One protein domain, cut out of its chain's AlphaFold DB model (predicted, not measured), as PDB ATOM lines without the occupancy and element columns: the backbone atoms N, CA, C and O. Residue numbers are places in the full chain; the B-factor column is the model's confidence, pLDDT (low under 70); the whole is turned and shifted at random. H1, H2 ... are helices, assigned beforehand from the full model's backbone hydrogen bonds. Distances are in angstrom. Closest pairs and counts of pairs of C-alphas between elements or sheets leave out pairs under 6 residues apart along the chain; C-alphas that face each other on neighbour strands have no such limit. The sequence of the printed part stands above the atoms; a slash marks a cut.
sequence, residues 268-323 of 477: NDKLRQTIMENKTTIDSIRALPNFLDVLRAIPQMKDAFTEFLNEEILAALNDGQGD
ATOM      1  N   ASN A 268     128.617 138.356 197.697       48.22
ATOM      2  CA  ASN A 268     128.061 139.365 198.583       48.22
ATOM      3  C   ASN A 268     126.557 139.533 198.424       48.22
ATOM      4  O   ASN A 268     125.927 139.718 199.442       48.22
ATOM      5  N   ASP A 269     125.938 139.406 197.254       52.56
ATOM      6  CA  ASP A 269     124.515 139.770 197.173       52.56
ATOM      7  C   ASP A 269     123.624 138.717 197.847       52.56
ATOM      8  O   ASP A 269     122.889 139.047 198.775       52.56
ATOM      9  N   LYS A 270     123.783 137.419 197.540       52.91
ATOM     10  CA  LYS A 270     123.004 136.363 198.222       52.91
ATOM     11  C   LYS A 270     123.412 136.189 199.686       52.91
ATOM     12  O   LYS A 270     122.536 136.046 200.537       52.91
ATOM     13  N   LEU A 271     124.711 136.200 200.011       64.44
ATOM     14  CA  LEU A 271     125.168 136.074 201.401       64.44
ATOM     15  C   LEU A 271     124.777 137.306 202.223       64.44
ATOM     16  O   LEU A 271     124.272 137.138 203.328       64.44
ATOM     17  N   ARG A 272     124.942 138.533 201.708       60.00
ATOM     18  CA  ARG A 272     124.524 139.758 202.415       60.00
ATOM     19  C   ARG A 272     123.013 139.862 202.500       60.00
ATOM     20  O   ARG A 272     122.540 140.244 203.561       60.00
ATOM     21  N   GLN A 273     122.256 139.480 201.472       56.97
ATOM     22  CA  GLN A 273     120.797 139.398 201.556       56.97
ATOM     23  C   GLN A 273     120.384 138.389 202.630       56.97
ATOM     24  O   GLN A 273     119.595 138.724 203.509       56.97
ATOM     25  N   THR A 274     120.992 137.200 202.643       67.62
ATOM     26  CA  THR A 274     120.742 136.188 203.679       67.62
ATOM     27  C   THR A 274     121.116 136.720 205.068       67.62
ATOM     28  O   THR A 274     120.374 136.511 206.026       67.62
ATOM     29  N   ILE A 275     122.223 137.460 205.200       72.81
ATOM     30  CA  ILE A 275     122.613 138.140 206.444       72.81
ATOM     31  C   ILE A 275     121.598 139.227 206.824       72.81
ATOM     32  O   ILE A 275     121.255 139.328 207.996       72.81
ATOM     33  N   MET A 276     121.089 140.022 205.879       63.41
ATOM     34  CA  MET A 276     120.103 141.081 206.133       63.41
ATOM     35  C   MET A 276     118.747 140.514 206.562       63.41
ATOM     36  O   MET A 276     118.190 140.970 207.561       63.41
ATOM     37  N   GLU A 277     118.240 139.501 205.861       74.00
ATOM     38  CA  GLU A 277     116.982 138.807 206.177       74.00
ATOM     39  C   GLU A 277     117.019 138.168 207.571       74.00
ATOM     40  O   GLU A 277     116.003 138.096 208.262       74.00
ATOM     41  N   ASN A 278     118.210 137.763 208.017       79.69
ATOM     42  CA  ASN A 278     118.437 137.085 209.288       79.69
ATOM     43  C   ASN A 278     119.161 137.955 210.332       79.69
ATOM     44  O   ASN A 278     119.598 137.445 211.370       79.69
ATOM     45  N   LYS A 279     119.273 139.267 210.086       76.88
ATOM     46  CA  LYS A 279     120.141 140.190 210.835       76.88
ATOM     47  C   LYS A 279     119.857 140.206 212.332       76.88
ATOM     48  O   LYS A 279     120.780 140.117 213.132       76.88
ATOM     49  N   THR A 280     118.585 140.246 212.719       79.38
ATOM     50  CA  THR A 280     118.157 140.241 214.128       79.38
ATOM     51  C   THR A 280     118.650 139.010 214.882       79.38
ATOM     52  O   THR A 280     119.122 139.118 216.016       79.38
ATOM     53  N   THR A 281     118.581 137.837 214.253       81.06
ATOM     54  CA  THR A 281     119.071 136.594 214.851       81.06
ATOM     55  C   THR A 281     120.592 136.578 214.896       81.06
ATOM     56  O   THR A 281     121.151 136.249 215.938       81.06
ATOM     57  N   ILE A 282     121.256 136.984 213.808       83.19
ATOM     58  CA  ILE A 282     122.720 137.042 213.708       83.19
ATOM     59  C   ILE A 282     123.299 137.970 214.776       83.19
ATOM     60  O   ILE A 282     124.165 137.537 215.531       83.19
ATOM     61  N   ASP A 283     122.785 139.194 214.910       80.38
ATOM     62  CA  ASP A 283     123.250 140.175 215.900       80.38
ATOM     63  C   ASP A 283     123.097 139.655 217.341       80.38
ATOM     64  O   ASP A 283     123.947 139.915 218.192       80.38
ATOM     65  N   SER A 284     122.065 138.843 217.599       83.00
ATOM     66  CA  SER A 284     121.809 138.239 218.915       83.00
ATOM     67  C   SER A 284     122.818 137.149 219.296       83.00
ATOM     68  O   SER A 284     123.057 136.923 220.482       83.00
ATOM     69  N   ILE A 285     123.412 136.463 218.313       85.62
ATOM     70  CA  ILE A 285     124.361 135.355 218.538       85.62
ATOM     71  C   ILE A 285     125.815 135.728 218.214       85.62
ATOM     72  O   ILE A 285     126.730 134.985 218.565       85.62
ATOM     73  N   ARG A 286     126.049 136.877 217.569       79.25
ATOM     74  CA  ARG A 286     127.358 137.316 217.058       79.25
ATOM     75  C   ARG A 286     128.426 137.482 218.138       79.25
ATOM     76  O   ARG A 286     129.602 137.276 217.865       79.25
ATOM     77  N   ALA A 287     128.026 137.840 219.356       79.50
ATOM     78  CA  ALA A 287     128.943 138.024 220.483       79.50
ATOM     79  C   ALA A 287     129.417 136.700 221.118       79.50
ATOM     80  O   ALA A 287     130.229 136.719 222.045       79.50
ATOM     81  N   LEU A 288     128.901 135.552 220.665       82.00
ATOM     82  CA  LEU A 288     129.257 134.254 221.226       82.00
ATOM     83  C   LEU A 288     130.617 133.765 220.686       82.00
ATOM     84  O   LEU A 288     130.865 133.863 219.484       82.00
ATOM     85  N   PRO A 289     131.474 133.152 221.529       76.94
ATOM     86  CA  PRO A 289     132.779 132.622 221.108       76.94
ATOM     87  C   PRO A 289     132.690 131.535 220.023       76.94
ATOM     88  O   PRO A 289     133.649 131.293 219.300       76.94
ATOM     89  N   ASN A 290     131.537 130.874 219.922       86.00
ATOM     90  CA  ASN A 290     131.218 129.791 218.997       86.00
ATOM     91  C   ASN A 290     130.114 130.190 217.998       86.00
ATOM     92  O   ASN A 290     129.298 129.360 217.599       86.00
ATOM     93  N   PHE A 291     130.069 131.470 217.613       84.69
ATOM     94  CA  PHE A 291     129.061 132.054 216.724       84.69
ATOM     95  C   PHE A 291     128.707 131.175 215.510       84.69
ATOM     96  O   PHE A 291     127.531 130.899 215.287       84.69
ATOM     97  N   LEU A 292     129.702 130.707 214.747       83.50
ATOM     98  CA  LEU A 292     129.470 129.922 213.527       83.50
ATOM     99  C   LEU A 292     128.805 128.568 213.803       83.50
ATOM    100  O   LEU A 292     127.940 128.139 213.038       83.50
ATOM    101  N   ASP A 293     129.169 127.913 214.906       83.62
ATOM    102  CA  ASP A 293     128.575 126.635 215.302       83.62
ATOM    103  C   ASP A 293     127.116 126.823 215.723       83.62
ATOM    104  O   ASP A 293     126.250 126.027 215.365       83.62
ATOM    105  N   VAL A 294     126.826 127.916 216.438       83.44
ATOM    106  CA  VAL A 294     125.463 128.288 216.841       83.44
ATOM    107  C   VAL A 294     124.622 128.665 215.622       83.44
ATOM    108  O   VAL A 294     123.486 128.207 215.497       83.44
ATOM    109  N   LEU A 295     125.186 129.433 214.687       85.56
ATOM    110  CA  LEU A 295     124.530 129.814 213.439       85.56
ATOM    111  C   LEU A 295     124.152 128.577 212.613       85.56
ATOM    112  O   LEU A 295     123.026 128.484 212.140       85.56
ATOM    113  N   ARG A 296     125.035 127.575 212.515       85.69
ATOM    114  CA  ARG A 296     124.744 126.315 211.805       85.69
ATOM    115  C   ARG A 296     123.889 125.316 212.599       85.69
ATOM    116  O   ARG A 296     123.441 124.321 212.026       85.69
ATOM    117  N   ALA A 297     123.649 125.551 213.888       84.56
ATOM    118  CA  ALA A 297     122.785 124.713 214.721       84.56
ATOM    119  C   ALA A 297     121.305 125.136 214.675       84.56
ATOM    120  O   ALA A 297     120.425 124.317 214.943       84.56
ATOM    121  N   ILE A 298     121.016 126.393 214.324       85.06
ATOM    122  CA  ILE A 298     119.647 126.901 214.185       85.06
ATOM    123  C   ILE A 298     119.073 126.399 212.849       85.06
ATOM    124  O   ILE A 298     119.626 126.751 211.812       85.06
ATOM    125  N   PRO A 299     117.962 125.632 212.819       80.50
ATOM    126  CA  PRO A 299     117.469 124.993 211.592       80.50
ATOM    127  C   PRO A 299     117.259 125.958 210.416       80.50
ATOM    128  O   PRO A 299     117.731 125.698 209.318       80.50
ATOM    129  N   GLN A 300     116.635 127.115 210.671       79.19
ATOM    130  CA  GLN A 300     116.371 128.136 209.647       79.19
ATOM    131  C   GLN A 300     117.654 128.775 209.088       79.19
ATOM    132  O   GLN A 300     117.732 129.066 207.901       79.19
ATOM    133  N   MET A 301     118.672 128.963 209.931       81.12
ATOM    134  CA  MET A 301     119.959 129.543 209.531       81.12
ATOM    135  C   MET A 301     120.842 128.503 208.852       81.12
ATOM    136  O   MET A 301     121.530 128.803 207.887       81.12
ATOM    137  N   LYS A 302     120.803 127.258 209.326       82.25
ATOM    138  CA  LYS A 302     121.547 126.151 208.739       82.25
ATOM    139  C   LYS A 302     121.224 126.017 207.257       82.25
ATOM    140  O   LYS A 302     122.161 125.999 206.474       82.25
ATOM    141  N   ASP A 303     119.938 125.982 206.911       77.25
ATOM    142  CA  ASP A 303     119.476 125.840 205.528       77.25
ATOM    143  C   ASP A 303     119.830 127.077 204.687       77.25
ATOM    144  O   ASP A 303     120.323 126.953 203.564       77.25
ATOM    145  N   ALA A 304     119.660 128.275 205.256       74.31
ATOM    146  CA  ALA A 304     119.964 129.538 204.589       74.31
ATOM    147  C   ALA A 304     121.468 129.739 204.321       74.31
ATOM    148  O   ALA A 304     121.846 130.303 203.297       74.31
ATOM    149  N   PHE A 305     122.334 129.246 205.214       80.50
ATOM    150  CA  PHE A 305     123.786 129.413 205.133       80.50
ATOM    151  C   PHE A 305     124.544 128.166 204.651       80.50
ATOM    152  O   PHE A 305     125.775 128.175 204.617       80.50
ATOM    153  N   THR A 306     123.843 127.093 204.262       79.62
ATOM    154  CA  THR A 306     124.468 125.819 203.860       79.62
ATOM    155  C   THR A 306     125.434 125.961 202.686       79.62
ATOM    156  O   THR A 306     126.424 125.236 202.614       79.62
ATOM    157  N   GLU A 307     125.127 126.876 201.769       72.75
ATOM    158  CA  GLU A 307     125.869 127.089 200.523       72.75
ATOM    159  C   GLU A 307     127.104 127.986 200.694       72.75
ATOM    160  O   GLU A 307     127.893 128.094 199.759       72.75
ATOM    161  N   PHE A 308     127.293 128.606 201.867       74.12
ATOM    162  CA  PHE A 308     128.381 129.553 202.119       74.12
ATOM    163  C   PHE A 308     129.464 128.960 203.025       74.12
ATOM    164  O   PHE A 308     129.197 128.191 203.962       74.12
ATOM    165  N   LEU A 309     130.712 129.344 202.771       76.00
ATOM    166  CA  LEU A 309     131.844 128.964 203.611       76.00
ATOM    167  C   LEU A 309     131.887 129.823 204.881       76.00
ATOM    168  O   LEU A 309     131.468 130.977 204.910       76.00
ATOM    169  N   ASN A 310     132.428 129.262 205.963       77.81
ATOM    170  CA  ASN A 310     132.548 129.972 207.243       77.81
ATOM    171  C   ASN A 310     133.397 131.248 207.136       77.81
ATOM    172  O   ASN A 310     133.085 132.257 207.767       77.81
ATOM    173  N   GLU A 311     134.451 131.199 206.327       67.06
ATOM    174  CA  GLU A 311     135.349 132.326 206.060       67.06
ATOM    175  C   GLU A 311     134.624 133.453 205.309       67.06
ATOM    176  O   GLU A 311     134.792 134.618 205.656       67.06
ATOM    177  N   GLU A 312     133.740 133.112 204.364       63.75
ATOM    178  CA  GLU A 312     132.914 134.070 203.614       63.75
ATOM    179  C   GLU A 312     131.890 134.765 204.521       63.75
ATOM    180  O   GLU A 312     131.733 135.982 204.452       63.75
ATOM    181  N   ILE A 313     131.231 134.016 205.416       74.06
ATOM    182  CA  ILE A 313     130.268 134.563 206.390       74.06
ATOM    183  C   ILE A 313     130.962 135.558 207.327       74.06
ATOM    184  O   ILE A 313     130.448 136.650 207.566       74.06
ATOM    185  N   LEU A 314     132.136 135.200 207.857       72.19
ATOM    186  CA  LEU A 314     132.903 136.080 208.741       72.19
ATOM    187  C   LEU A 314     133.423 137.320 208.008       72.19
ATOM    188  O   LEU A 314     133.342 138.415 208.563       72.19
ATOM    189  N   ALA A 315     133.913 137.167 206.775       62.28
ATOM    190  CA  ALA A 315     134.350 138.285 205.944       62.28
ATOM    191  C   ALA A 315     133.192 139.255 205.665       62.28
ATOM    192  O   ALA A 315     133.320 140.441 205.945       62.28
ATOM    193  N   ALA A 316     132.026 138.751 205.249       64.44
ATOM    194  CA  ALA A 316     130.844 139.570 204.976       64.44
ATOM    195  C   ALA A 316     130.299 140.289 206.226       64.44
ATOM    196  O   ALA A 316     129.814 141.418 206.139       64.44
ATOM    197  N   LEU A 317     130.385 139.664 207.405       68.25
ATOM    198  CA  LEU A 317     129.981 140.292 208.667       68.25
ATOM    199  C   LEU A 317     130.968 141.369 209.126       68.25
ATOM    200  O   LEU A 317     130.538 142.368 209.710       68.25
ATOM    201  N   ASN A 318     132.267 141.165 208.901       63.16
ATOM    202  CA  ASN A 318     133.317 142.117 209.263       63.16
ATOM    203  C   ASN A 318     133.375 143.308 208.296       63.16
ATOM    204  O   ASN A 318     133.533 144.433 208.763       63.16
ATOM    205  N   ASP A 319     133.132 143.085 207.000       53.84
ATOM    206  CA  ASP A 319     132.887 144.149 206.013       53.84
ATOM    207  C   ASP A 319     131.673 145.010 206.405       53.84
ATOM    208  O   ASP A 319     131.658 146.214 206.178       53.84
ATOM    209  N   GLY A 320     130.679 144.423 207.082       44.09
ATOM    210  CA  GLY A 320     129.476 145.108 207.566       44.09
ATOM    211  C   GLY A 320     129.669 146.110 208.716       44.09
ATOM    212  O   GLY A 320     128.672 146.492 209.333       44.09
ATOM    213  N   GLN A 321     130.904 146.512 209.051       35.94
ATOM    214  CA  GLN A 321     131.175 147.668 209.925       35.94
ATOM    215  C   GLN A 321     131.419 148.985 209.167       35.94
ATOM    216  O   GLN A 321     131.429 150.034 209.809       35.94
ATOM    217  N   GLY A 322     131.547 148.966 207.837       33.16
ATOM    218  CA  GLY A 322     131.479 150.167 207.000       33.16
ATOM    219  C   GLY A 322     130.194 150.139 206.184       33.16
ATOM    220  O   GLY A 322     130.049 149.245 205.364       33.16
ATOM    221  N   ASP A 323     129.271 151.055 206.492       30.44
ATOM    222  CA  ASP A 323     127.991 151.340 205.826       30.44
ATOM    223  C   ASP A 323     127.240 150.155 205.196       30.44
ATOM    224  O   ASP A 323     127.615 149.563 204.186       30.44
TER     225      ASP A 323
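This is residues 268 to 323 of the 477 residues of an uncharacterized protein of Bradyrhizobium sp. 2S1 (UniProt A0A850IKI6). Five short helices make a small rounded cluster: H1, H2, H3 and H4 follow one another round a rough ring, and H5 lies over one side of it, crossing H1. The printed part has 56 residues with five named helices, in the order H1 to H5, and no named strand; its class is all helix. It is compact, with a radius of gyration of the C-alphas of 10.3 A and spans of 28 by 22 by 20 A.

Find C-alpha 268 at (128.061, 139.365, 198.583); from there H1 runs through residues 268 to 277, 13.4 A long. H2 is residues 279 to 285, H3 is residues 291 to 297 and H4 is residues 299 to 305. Look for C-alpha 310 at (132.548, 129.972, 207.243), where H5 begins; it runs 14.2 A to C-alpha 319 at (132.887, 144.149, 206.013).

Start at H1: it is close to but not clearly touching H2, with the closest C-alphas, Ile 275 and Ile 282, 7.3 A apart. H2 touches H3, about perpendicular at 74 degrees, closest at the C-alphas of Ile 285 and Phe 291, 6.0 A. H3 and H4 touch only at the corner, closest at the C-alphas of Arg 296 and Lys 302, 4.4 A. H4 only just touches H1, with 3 pairs of C-alphas within 8 A, closest at Thr 274 and Ala 304, 6.8 A; they run opposite ways at a shallow tilt of 23 degrees. H5 touches H1, about perpendicular at 79 degrees, closest at the C-alphas of Arg 272 and Ala 316, 6.8 A. H2 and H5 are apart. In all five helices every O i to N i+4 pair is within hydrogen-bond range.

The C-alphas farthest apart, Pro 299 and Gly 322, are 29.2 A apart. The printed part has no cut, and its four links are tight. Confidence is under 70 at residues 268 to 274, 276, 311 to 312 and 315 to 323.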